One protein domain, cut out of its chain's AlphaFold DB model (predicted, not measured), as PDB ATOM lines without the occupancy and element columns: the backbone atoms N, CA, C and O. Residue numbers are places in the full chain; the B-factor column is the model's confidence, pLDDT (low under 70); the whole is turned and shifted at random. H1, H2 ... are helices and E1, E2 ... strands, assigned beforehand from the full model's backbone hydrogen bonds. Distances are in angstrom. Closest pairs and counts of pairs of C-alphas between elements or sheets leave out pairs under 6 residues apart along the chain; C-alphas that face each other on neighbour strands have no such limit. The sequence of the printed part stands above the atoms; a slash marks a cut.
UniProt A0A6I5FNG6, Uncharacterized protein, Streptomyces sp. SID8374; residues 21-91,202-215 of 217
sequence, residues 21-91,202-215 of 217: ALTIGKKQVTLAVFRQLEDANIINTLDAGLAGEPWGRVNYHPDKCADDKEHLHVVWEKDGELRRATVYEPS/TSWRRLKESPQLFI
ATOM      1  N   ALA A  21      10.455  28.840  25.345       82.19
ATOM      2  CA  ALA A  21       9.423  27.808  25.306       82.19
ATOM      3  C   ALA A  21       8.482  28.047  24.123       82.19
ATOM      4  O   ALA A  21       8.042  29.172  23.886       82.19
ATOM      5  N   LEU A  22       8.138  26.976  23.411       84.25
ATOM      6  CA  LEU A  22       7.132  27.030  22.357       84.25
ATOM      7  C   LEU A  22       5.739  27.197  22.984       84.25
ATOM      8  O   LEU A  22       5.373  26.449  23.893       84.25
ATOM      9  N   THR A  23       4.954  28.164  22.508       83.94
ATOM     10  CA  THR A  23       3.587  28.407  22.993       83.94
ATOM     11  C   THR A  23       2.592  28.449  21.841       83.94
ATOM     12  O   THR A  23       2.894  28.968  20.772       83.94
ATOM     13  N   ILE A  24       1.397  27.898  22.066       82.19
ATOM     14  CA  ILE A  24       0.240  28.041  21.175       82.19
ATOM     15  C   ILE A  24      -0.828  28.797  21.965       82.19
ATOM     16  O   ILE A  24      -1.354  28.314  22.977       82.19
ATOM     17  N   GLY A  25      -1.104  30.035  21.551       85.50
ATOM     18  CA  GLY A  25      -1.892  30.972  22.349       85.50
ATOM     19  C   GLY A  25      -1.212  31.258  23.693       85.50
ATOM     20  O   GLY A  25      -0.134  31.835  23.738       85.50
ATOM     21  N   LYS A  26      -1.842  30.851  24.802       86.38
ATOM     22  CA  LYS A  26      -1.311  31.034  26.172       86.38
ATOM     23  C   LYS A  26      -0.766  29.747  26.800       86.38
ATOM     24  O   LYS A  26      -0.422  29.745  27.979       86.38
ATOM     25  N   LYS A  27      -0.748  28.636  26.056       87.00
ATOM     26  CA  LYS A  27      -0.350  27.319  26.569       87.00
ATOM     27  C   LYS A  27       1.026  26.946  26.041       87.00
ATOM     28  O   LYS A  27       1.283  27.081  24.847       87.00
ATOM     29  N   GLN A  28       1.889  26.461  26.926       88.06
ATOM     30  CA  GLN A  28       3.165  25.874  26.527       88.06
ATOM     31  C   GLN A  28       2.930  24.549  25.801       88.06
ATOM     32  O   GLN A  28       2.054  23.766  26.175       88.06
ATOM     33  N   VAL A  29       3.713  24.313  24.753       87.69
ATOM     34  CA  VAL A  29       3.691  23.059  24.008       87.69
ATOM     35  C   VAL A  29       4.383  21.976  24.826       87.69
ATOM     36  O   VAL A  29       5.519  22.135  25.278       87.69
ATOM     37  N   THR A  30       3.677  20.864  25.003       90.06
ATOM     38  CA  THR A  30       4.193  19.661  25.656       90.06
ATOM     39  C   THR A  30       4.787  18.705  24.633       90.06
ATOM     40  O   THR A  30       4.525  18.797  23.429       90.06
ATOM     41  N   LEU A  31       5.531  17.713  25.119       89.12
ATOM     42  CA  LEU A  31       6.077  16.654  24.274       89.12
ATOM     43  C   LEU A  31       4.999  15.882  23.500       89.12
ATOM     44  O   LEU A  31       5.217  15.500  22.351       89.12
ATOM     45  N   ALA A  32       3.827  15.682  24.107       89.06
ATOM     46  CA  ALA A  32       2.702  15.007  23.466       89.06
ATOM     47  C   ALA A  32       2.169  15.797  22.262       89.06
ATOM     48  O   ALA A  32       1.913  15.204  21.219       89.06
ATOM     49  N   VAL A  33       2.065  17.125  22.384       89.25
ATOM     50  CA  VAL A  33       1.633  18.002  21.284       89.25
ATOM     51  C   VAL A  33       2.693  18.052  20.186       89.25
ATOM     52  O   VAL A  33       2.358  17.909  19.016       89.25
ATOM     53  N   PHE A  34       3.979  18.168  20.540       91.56
ATOM     54  CA  PHE A  34       5.062  18.151  19.551       91.56
ATOM     55  C   PHE A  34       5.047  16.883  18.680       91.56
ATOM     56  O   PHE A  34       5.207  16.959  17.466       91.56
ATOM     57  N   ARG A  35       4.813  15.708  19.281       91.38
ATOM     58  CA  ARG A  35       4.740  14.432  18.545       91.38
ATOM     59  C   ARG A  35       3.549  14.335  17.589       91.38
ATOM     60  O   ARG A  35       3.580  13.494  16.698       91.38
ATOM     61  N   GLN A  36       2.513  15.153  17.783       92.62
ATOM     62  CA  GLN A  36       1.346  15.209  16.900       92.62
ATOM     63  C   GLN A  36       1.560  16.125  15.690       92.62
ATOM     64  O   GLN A  36       0.756  16.072  14.764       92.62
ATOM     65  N   LEU A  37       2.618  16.950  15.679       94.31
ATOM     66  CA  LEU A  37       2.930  17.795  14.528       94.31
ATOM     67  C   LEU A  37       3.262  16.930  13.310       94.31
ATOM     68  O   LEU A  37       4.041  15.973  13.403       94.31
ATOM     69  N   GLU A  38       2.690  17.303  12.165       95.75
ATOM     70  CA  GLU A  38       2.964  16.657  10.884       95.75
ATOM     71  C   GLU A  38       4.452  16.802  10.537       95.75
ATOM     72  O   GLU A  38       5.009  17.902  10.611       95.75
ATOM     73  N   ASP A  39       5.099  15.693  10.172       95.88
ATOM     74  CA  ASP A  39       6.465  15.715   9.652       95.88
ATOM     75  C   ASP A  39       6.444  16.092   8.169       95.88
ATOM     76  O   ASP A  39       5.852  15.397   7.342       95.88
ATOM     77  N   ALA A  40       7.066  17.219   7.838       96.75
ATOM     78  CA  ALA A  40       7.068  17.775   6.497       96.75
ATOM     79  C   ALA A  40       8.396  18.480   6.198       96.75
ATOM     80  O   ALA A  40       8.984  19.146   7.049       96.75
ATOM     81  N   ASN A  41       8.852  18.382   4.948       95.88
ATOM     82  CA  ASN A  41      10.089  19.029   4.516       95.88
ATOM     83  C   ASN A  41       9.953  20.555   4.558       95.88
ATOM     84  O   ASN A  41       9.159  21.128   3.814       95.88
ATOM     85  N   ILE A  42      10.793  21.207   5.364       97.69
ATOM     86  CA  ILE A  42      10.925  22.667   5.353       97.69
ATOM     87  C   ILE A  42      11.817  23.160   4.208       97.69
ATOM     88  O   ILE A  42      11.632  24.273   3.737       97.69
ATOM     89  N   ILE A  43      12.777  22.360   3.730       97.75
ATOM     90  CA  ILE A  43      13.592  22.725   2.564       97.75
ATOM     91  C   ILE A  43      12.885  22.246   1.296       97.75
ATOM     92  O   ILE A  43      12.684  21.045   1.104       97.75
ATOM     93  N   ASN A  44      12.535  23.185   0.422       95.69
ATOM     94  CA  ASN A  44      11.910  22.909  -0.864       95.69
ATOM     95  C   ASN A  44      12.877  22.139  -1.782       95.69
ATOM     96  O   ASN A  44      14.061  22.448  -1.881       95.69
ATOM     97  N   THR A  45      12.387  21.104  -2.457       92.75
ATOM     98  CA  THR A  45      13.206  20.231  -3.313       92.75
ATOM     99  C   THR A  45      13.606  20.854  -4.649       92.75
ATOM    100  O   THR A  45      14.437  20.271  -5.340       92.75
ATOM    101  N   LEU A  46      13.016  21.987  -5.043       91.94
ATOM    102  CA  LEU A  46      13.265  22.659  -6.321       91.94
ATOM    103  C   LEU A  46      14.336  23.746  -6.206       91.94
ATOM    104  O   LEU A  46      15.286  23.758  -6.975       91.94
ATOM    105  N   ASP A  47      14.196  24.657  -5.251       94.06
ATOM    106  CA  ASP A  47      15.087  25.815  -5.095       94.06
ATOM    107  C   ASP A  47      15.954  25.742  -3.827       94.06
ATOM    108  O   ASP A  47      16.822  26.591  -3.612       94.06
ATOM    109  N   ALA A  48      15.741  24.718  -2.993       97.12
ATOM    110  CA  ALA A  48      16.337  24.569  -1.669       97.12
ATOM    111  C   ALA A  48      16.104  25.761  -0.722       97.12
ATOM    112  O   ALA A  48      16.838  25.927   0.258       97.12
ATOM    113  N   GLY A  49      15.073  26.566  -0.980       97.44
ATOM    114  CA  GLY A  49      14.566  27.594  -0.080       97.44
ATOM    115  C   GLY A  49      13.750  27.007   1.074       97.44
ATOM    116  O   GLY A  49      13.429  25.817   1.093       97.44
ATOM    117  N   LEU A  50      13.411  27.852   2.051       97.94
ATOM    118  CA  LEU A  50      12.503  27.478   3.136       97.94
ATOM    119  C   LEU A  50      11.052  27.573   2.650       97.94
ATOM    120  O   LEU A  50      10.635  28.598   2.123       97.94
ATOM    121  N   ALA A  51      10.286  26.504   2.845       97.50
ATOM    122  CA  ALA A  51       8.885  26.380   2.453       97.50
ATOM    123  C   ALA A  51       7.908  27.058   3.434       97.50
ATOM    124  O   ALA A  51       6.698  26.999   3.221       97.50
ATOM    125  N   GLY A  52       8.422  27.654   4.511       96.88
ATOM    126  CA  GLY A  52       7.662  28.316   5.566       96.88
ATOM    127  C   GLY A  52       8.586  28.946   6.607       96.88
ATOM    128  O   GLY A  52       9.810  28.954   6.432       96.88
ATOM    129  N   GLU A  53       8.007  29.469   7.686       97.44
ATOM    130  CA  GLU A  53       8.753  30.208   8.708       97.44
ATOM    131  C   GLU A  53       9.268  29.262   9.805       97.44
ATOM    132  O   GLU A  53       8.466  28.594  10.468       97.44
ATOM    133  N   PRO A  54      10.590  29.171  10.035       97.44
ATOM    134  CA  PRO A  54      11.129  28.387  11.135       97.44
ATOM    135  C   PRO A  54      10.899  29.105  12.465       97.44
ATOM    136  O   PRO A  54      11.392  30.204  12.693       97.44
ATOM    137  N   TRP A  55      10.217  28.443  13.393       96.00
ATOM    138  CA  TRP A  55      10.059  28.961  14.750       96.00
ATOM    139  C   TRP A  55      11.284  28.652  15.614       96.00
ATOM    140  O   TRP A  55      11.623  29.417  16.514       96.00
ATOM    141  N   GLY A  56      11.960  27.530  15.354       95.56
ATOM    142  CA  GLY A  56      13.194  27.182  16.045       95.56
ATOM    143  C   GLY A  56      13.557  25.704  15.990       95.56
ATOM    144  O   GLY A  56      12.858  24.872  15.413       95.56
ATOM    145  N   ARG A  57      14.693  25.390  16.612       95.94
ATOM    146  CA  ARG A  57      15.267  24.049  16.723       95.94
ATOM    147  C   ARG A  57      14.818  23.385  18.011       95.94
ATOM    148  O   ARG A  57      14.824  24.031  19.050       95.94
ATOM    149  N   VAL A  58      14.551  22.089  17.992       93.50
ATOM    150  CA  VAL A  58      14.302  21.305  19.211       93.50
ATOM    151  C   VAL A  58      15.396  20.260  19.381       93.50
ATOM    152  O   VAL A  58      15.822  19.638  18.414       93.50
ATOM    153  N   ASN A  59      15.872  20.052  20.607       90.62
ATOM    154  CA  ASN A  59      16.828  18.980  20.908       90.62
ATOM    155  C   ASN A  59      16.086  17.735  21.413       90.62
ATOM    156  O   ASN A  59      16.243  17.315  22.558       90.62
ATOM    157  N   TYR A  60      15.190  17.213  20.579       88.00
ATOM    158  CA  TYR A  60      14.402  16.022  20.866       88.00
ATOM    159  C   TYR A  60      14.315  15.163  19.604       88.00
ATOM    160  O   TYR A  60      13.967  15.674  18.545       88.00
ATOM    161  N   HIS A  61      14.618  13.869  19.736       86.81
ATOM    162  CA  HIS A  61      14.703  12.908  18.631       86.81
ATOM    163  C   HIS A  61      13.497  11.950  18.672       86.81
ATOM    164  O   HIS A  61      13.613  10.850  19.226       86.81
ATOM    165  N   PRO A  62      12.323  12.343  18.138       79.56
ATOM    166  CA  PRO A  62      11.107  11.519  18.179       79.56
ATOM    167  C   PRO A  62      11.301  10.143  17.533       79.56
ATOM    168  O   PRO A  62      10.772   9.151  18.031       79.56
ATOM    169  N   ASP A  63      12.122  10.079  16.486       81.69
ATOM    170  CA  ASP A  63      12.303   8.897  15.643       81.69
ATOM    171  C   ASP A  63      13.575   8.098  15.997       81.69
ATOM    172  O   ASP A  63      14.070   7.309  15.199       81.69
ATOM    173  N   LYS A  64      14.115   8.292  17.215       86.31
ATOM    174  CA  LYS A  64      15.352   7.651  17.722       86.31
ATOM    175  C   LYS A  64      16.597   7.890  16.856       86.31
ATOM    176  O   LYS A  64      17.557   7.134  16.929       86.31
ATOM    177  N   CYS A  65      16.621   8.982  16.104       87.25
ATOM    178  CA  CYS A  65      17.729   9.369  15.236       87.25
ATOM    179  C   CYS A  65      18.894  10.043  15.983       87.25
ATOM    180  O   CYS A  65      19.624  10.815  15.385       87.25
ATOM    181  N   ALA A  66      19.085   9.821  17.287       82.50
ATOM    182  CA  ALA A  66      20.166  10.482  18.034       82.50
ATOM    183  C   ALA A  66      21.567  10.108  17.509       82.50
ATOM    184  O   ALA A  66      22.465  10.946  17.516       82.50
ATOM    185  N   ASP A  67      21.712   8.881  16.999       87.19
ATOM    186  CA  ASP A  67      22.959   8.344  16.440       87.19
ATOM    187  C   ASP A  67      23.030   8.458  14.900       87.19
ATOM    188  O   ASP A  67      23.958   7.940  14.272       87.19
ATOM    189  N   ASP A  68      22.049   9.115  14.270       90.69
ATOM    190  CA  ASP A  68      22.053   9.351  12.825       90.69
ATOM    191  C   ASP A  68      23.101  10.408  12.430       90.69
ATOM    192  O   ASP A  68      23.699  11.106  13.250       90.69
ATOM    193  N   LYS A  69      23.306  10.565  11.118       92.00
ATOM    194  CA  LYS A  69      24.149  11.629  10.544       92.00
ATOM    195  C   LYS A  69      23.691  13.011  11.027       92.00
ATOM    196  O   LYS A  69      22.495  13.191  11.227       92.00
ATOM    197  N   GLU A  70      24.595  13.991  11.128       94.31
ATOM    198  CA  GLU A  70      24.277  15.339  11.640       94.31
ATOM    199  C   GLU A  70      23.011  15.927  10.983       94.31
ATOM    200  O   GLU A  70      22.898  16.006   9.756       94.31
ATOM    201  N   HIS A  71      22.041  16.313  11.816       96.31
ATOM    202  CA  HIS A  71      20.751  16.862  11.403       96.31
ATOM    203  C   HIS A  71      20.170  17.791  12.474       96.31
ATOM    204  O   HIS A  71      20.610  17.816  13.622       96.31
ATOM    205  N   LEU A  72      19.162  18.561  12.078       96.75
ATOM    206  CA  LEU A  72      18.387  19.459  12.921       96.75
ATOM    207  C   LEU A  72      16.943  18.966  12.990       96.75
ATOM    208  O   LEU A  72      16.380  18.586  11.964       96.75
ATOM    209  N   HIS A  73      16.329  19.059  14.167       96.56
ATOM    210  CA  HIS A  73      14.876  18.984  14.319       96.56
ATOM    211  C   HIS A  73      14.326  20.397  14.410       96.56
ATOM    212  O   HIS A  73      14.748  21.169  15.273       96.56
ATOM    213  N   VAL A  74      13.409  20.748  13.520       96.94
ATOM    214  CA  VAL A  74      12.885  22.110  13.385       96.94
ATOM    215  C   VAL A  74      11.375  22.100  13.560       96.94
ATOM    216  O   VAL A  74      10.696  21.265  12.967       96.94
ATOM    217  N   VAL A  75      10.856  23.046  14.343       96.69
ATOM    218  CA  VAL A  75       9.436  23.418  14.335       96.69
ATOM    219  C   VAL A  75       9.271  24.611  13.409       96.69
ATOM    220  O   VAL A  75      10.031  25.578  13.494       96.69
ATOM    221  N   TRP A  76       8.294  24.534  12.516       97.62
ATOM    222  CA  TRP A  76       8.057  25.558  11.510       97.62
ATOM    223  C   TRP A  76       6.578  25.682  11.183       97.62
ATOM    224  O   TRP A  76       5.789  24.794  11.498       97.62
ATOM    225  N   GLU A  77       6.208  26.797  10.569       96.62
ATOM    226  CA  GLU A  77       4.834  27.096  10.193       96.62
ATOM    227  C   GLU A  77       4.700  27.188   8.678       96.62
ATOM    228  O   GLU A  77       5.528  27.801   7.995       96.62
ATOM    229  N   LYS A  78       3.615  26.612   8.166       96.88
ATOM    230  CA  LYS A  78       3.153  26.823   6.802       96.88
ATOM    231  C   LYS A  78       1.653  27.059   6.812       96.88
ATOM    232  O   LYS A  78       0.920  26.225   7.331       96.88
ATOM    233  N   ASP A  79       1.219  28.169   6.225       95.69
ATOM    234  CA  ASP A  79      -0.200  28.506   6.056       95.69
ATOM    235  C   ASP A  79      -1.003  28.460   7.378       95.69
ATOM    236  O   ASP A  79      -2.153  28.029   7.409       95.69
ATOM    237  N   GLY A  80      -0.392  28.893   8.492       93.19
ATOM    238  CA  GLY A  80      -1.005  28.867   9.826       93.19
ATOM    239  C   GLY A  80      -0.958  27.512  10.544       93.19
ATOM    240  O   GLY A  80      -1.456  27.399  11.665       93.19
ATOM    241  N   GLU A  81      -0.355  26.485   9.941       95.06
ATOM    242  CA  GLU A  81      -0.224  25.151  10.523       95.06
ATOM    243  C   GLU A  81       1.208  24.874  10.986       95.06
ATOM    244  O   GLU A  81       2.173  25.028  10.231       95.06
ATOM    245  N   LEU A  82       1.346  24.404  12.230       95.50
ATOM    246  CA  LEU A  82       2.629  23.975  12.780       95.50
ATOM    247  C   LEU A  82       3.017  22.585  12.282       95.50
ATOM    248  O   LEU A  82       2.231  21.637  12.316       95.50
ATOM    249  N   ARG A  83       4.280  22.464  11.889       97.31
ATOM    250  CA  ARG A  83       4.902  21.264  11.337       97.31
ATOM    251  C   ARG A  83       6.236  21.015  12.028       97.31
ATOM    252  O   ARG A  83       6.839  21.920  12.617       97.31
ATOM    253  N   ARG A  84       6.716  19.778  11.942       96.69
ATOM    254  CA  ARG A  84       8.090  19.414  12.297       96.69
ATOM    255  C   ARG A  84       8.858  18.993  11.050       96.69
ATOM    256  O   ARG A  84       8.252  18.615  10.054       96.69
ATOM    257  N   ALA A  85      10.178  19.108  11.091       96.81
ATOM    258  CA  ALA A  85      11.057  18.648  10.023       96.81
ATOM    259  C   ALA A  85      12.364  18.101  10.596       96.81
ATOM    260  O   ALA A  85      12.932  18.700  11.514       96.81
ATOM    261  N   THR A  86      12.880  17.035   9.984       96.56
ATOM    262  CA  THR A  86      14.277  16.606  10.139       96.56
ATOM    263  C   THR A  86      15.099  17.123   8.960       96.56
ATOM    264  O   THR A  86      14.815  16.797   7.809       96.56
ATOM    265  N   VAL A  87      16.131  17.925   9.228       97.12
ATOM    266  CA  VAL A  87      16.967  18.544   8.188       97.12
ATOM    267  C   VAL A  87      18.431  18.170   8.378       97.12
ATOM    268  O   VAL A  87      19.100  18.644   9.292       97.12
ATOM    269  N   TYR A  88      18.947  17.342   7.479       97.06
ATOM    270  CA  TYR A  88      20.328  16.867   7.503       97.06
ATOM    271  C   TYR A  88      21.336  17.943   7.075       97.06
ATOM    272  O   TYR A  88      21.047  18.783   6.215       97.06
ATOM    273  N   GLU A  89      22.538  17.892   7.653       97.19
ATOM    274  CA  GLU A  89      23.683  18.712   7.247       97.19
ATOM    275  C   GLU A  89      23.961  18.554   5.736       97.19
ATOM    276  O   GLU A  89      23.857  17.440   5.210       97.19
ATOM    277  N   PRO A  90      24.335  19.636   5.016       96.75
ATOM    278  CA  PRO A  90      24.702  19.605   3.600       96.75
ATOM    279  C   PRO A  90      25.498  18.372   3.155       96.75
ATOM    280  O   PRO A  90      25.146  17.738   2.158       96.75
ATOM    281  N   SER A  91      26.521  17.984   3.920       94.19
ATOM    282  CA  SER A  91      27.442  16.902   3.558       94.19
ATOM    283  C   SER A  91      26.785  15.508   3.517       94.19
ATOM    284  O   SER A  91      27.300  14.580   2.884       94.19
ATOM    285  N   THR A 202      22.500  27.714   2.553       98.12
ATOM    286  CA  THR A 202      21.962  28.950   3.134       98.12
ATOM    287  C   THR A 202      20.774  28.654   4.040       98.12
ATOM    288  O   THR A 202      20.762  29.081   5.193       98.12
ATOM    289  N   SER A 203      19.810  27.874   3.550       98.38
ATOM    290  CA  SER A 203      18.647  27.435   4.320       98.38
ATOM    291  C   SER A 203      19.073  26.664   5.564       98.38
ATOM    292  O   SER A 203      18.655  27.005   6.666       98.38
ATOM    293  N   TRP A 204      19.985  25.698   5.433       98.31
ATOM    294  CA  TRP A 204      20.475  24.932   6.576       98.31
ATOM    295  C   TRP A 204      21.172  25.809   7.623       98.31
ATOM    296  O   TRP A 204      20.921  25.649   8.815       98.31
ATOM    297  N   ARG A 205      21.999  26.778   7.201       98.06
ATOM    298  CA  ARG A 205      22.644  27.725   8.124       98.06
ATOM    299  C   ARG A 205      21.614  28.567   8.880       98.06
ATOM    300  O   ARG A 205      21.698  28.642  10.101       98.06
ATOM    301  N   ARG A 206      20.610  29.114   8.184       98.00
ATOM    302  CA  ARG A 206      19.510  29.867   8.817       98.00
ATOM    303  C   ARG A 206      18.778  29.028   9.869       98.00
ATOM    304  O   ARG A 206      18.475  29.519  10.955       98.00
ATOM    305  N   LEU A 207      18.538  27.750   9.580       98.00
ATOM    306  CA  LEU A 207      17.924  26.823  10.535       98.00
ATOM    307  C   LEU A 207      18.845  26.521  11.720       98.00
ATOM    308  O   LEU A 207      18.385  26.492  12.859       98.00
ATOM    309  N   LYS A 208      20.150  26.350  11.485       97.00
ATOM    310  CA  LYS A 208      21.148  26.150  12.548       97.00
ATOM    311  C   LYS A 208      21.244  27.357  13.487       97.00
ATOM    312  O   LYS A 208      21.431  27.180  14.687       97.00
ATOM    313  N   GLU A 209      21.070  28.561  12.957       96.56
ATOM    314  CA  GLU A 209      21.087  29.824  13.708       96.56
ATOM    315  C   GLU A 209      19.748  30.148  14.389       96.56
ATOM    316  O   GLU A 209      19.697  31.013  15.261       96.56
ATOM    317  N   SER A 210      18.672  29.430  14.048       95.50
ATOM    318  CA  SER A 210      17.357  29.610  14.674       95.50
ATOM    319  C   SER A 210      17.423  29.338  16.186       95.50
ATOM    320  O   SER A 210      18.293  28.579  16.639       95.50
ATOM    321  N   PRO A 211      16.533  29.931  17.000       94.50
ATOM    322  CA  PRO A 211      16.559  29.737  18.445       94.50
ATOM    323  C   PRO A 211      16.347  28.270  18.817       94.50
ATOM    324  O   PRO A 211      15.662  27.526  18.117       94.50
ATOM    325  N   GLN A 212      16.927  27.852  19.941       93.38
ATOM    326  CA  GLN A 212      16.633  26.546  20.514       93.38
ATOM    327  C   GLN A 212      15.384  26.636  21.392       93.38
ATOM    328  O   GLN A 212      15.355  27.370  22.379       93.38
ATOM    329  N   LEU A 213      14.368  25.868  21.021       91.69
ATOM    330  CA  LEU A 213      13.100  25.741  21.712       91.69
ATOM    331  C   LEU A 213      13.158  24.584  22.705       91.69
ATOM    332  O   LEU A 213      13.628  23.483  22.403       91.69
ATOM    333  N   PHE A 214      12.618  24.839  23.887       87.00
ATOM    334  CA  PHE A 214      12.400  23.842  24.918       87.00
ATOM    335  C   PHE A 214      10.946  23.388  24.877       87.00
ATOM    336  O   PHE A 214      10.019  24.200  24.797       87.00
ATOM    337  N   ILE A 215      10.764  22.074  24.934       84.19
ATOM    338  CA  ILE A 215       9.456  21.436  25.026       84.19
ATOM    339  C   ILE A 215       9.281  20.977  26.471       84.19
ATOM    340  O   ILE A 215      10.167  20.315  27.015       84.19
TER     341      ILE A 215
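AT A GLANCE: This is residues 21 to 91 and 202 to 215 of the 217 residues of an uncharacterized protein of Streptomyces sp. SID8374 (UniProt A0A6I5FNG6). A strongly twisted four-stranded sheet has a short helix on each face, H1 and H2. The printed part has 85 residues, under half in named elements, in order H1, E1, E2, E3, H2, E4; the class is mixed. The mixed sheet runs E3, E2, E1, E4. The whole is compact, radius of gyration 12.4 A, spans 37 by 31 by 21 A.

IN THESE COORDINATES: H1, residues 31 to 36, begins at C-alpha (6.077, 16.654, 24.274). E1 is 53 to 58, E2 71 to 78, E3 81 to 88 (22.4 A), H2 202 to 209. E4, 212 to 214, ends at C-alpha (12.400, 23.842, 24.918).

HOW THE PARTS SIT: E1, E2, E3 form a meander, successive antiparallel neighbours; N 74 and O 85, and N 55 and O 75, are 2.9 A apart. E4 is parallel to E1, N 213 to O 57 2.7 A. H2 runs across E2, 79 degrees on the local plane; H1 is on the opposite face. In both, every O i to N i+4 pair is within hydrogen-bond range.

THE WHOLE: Residues 92 to 201 are cut out, a 13.2 A C-alpha gap. Links H1 to E1 and E1 to E2 are long. No printed residue is under pLDDT 70.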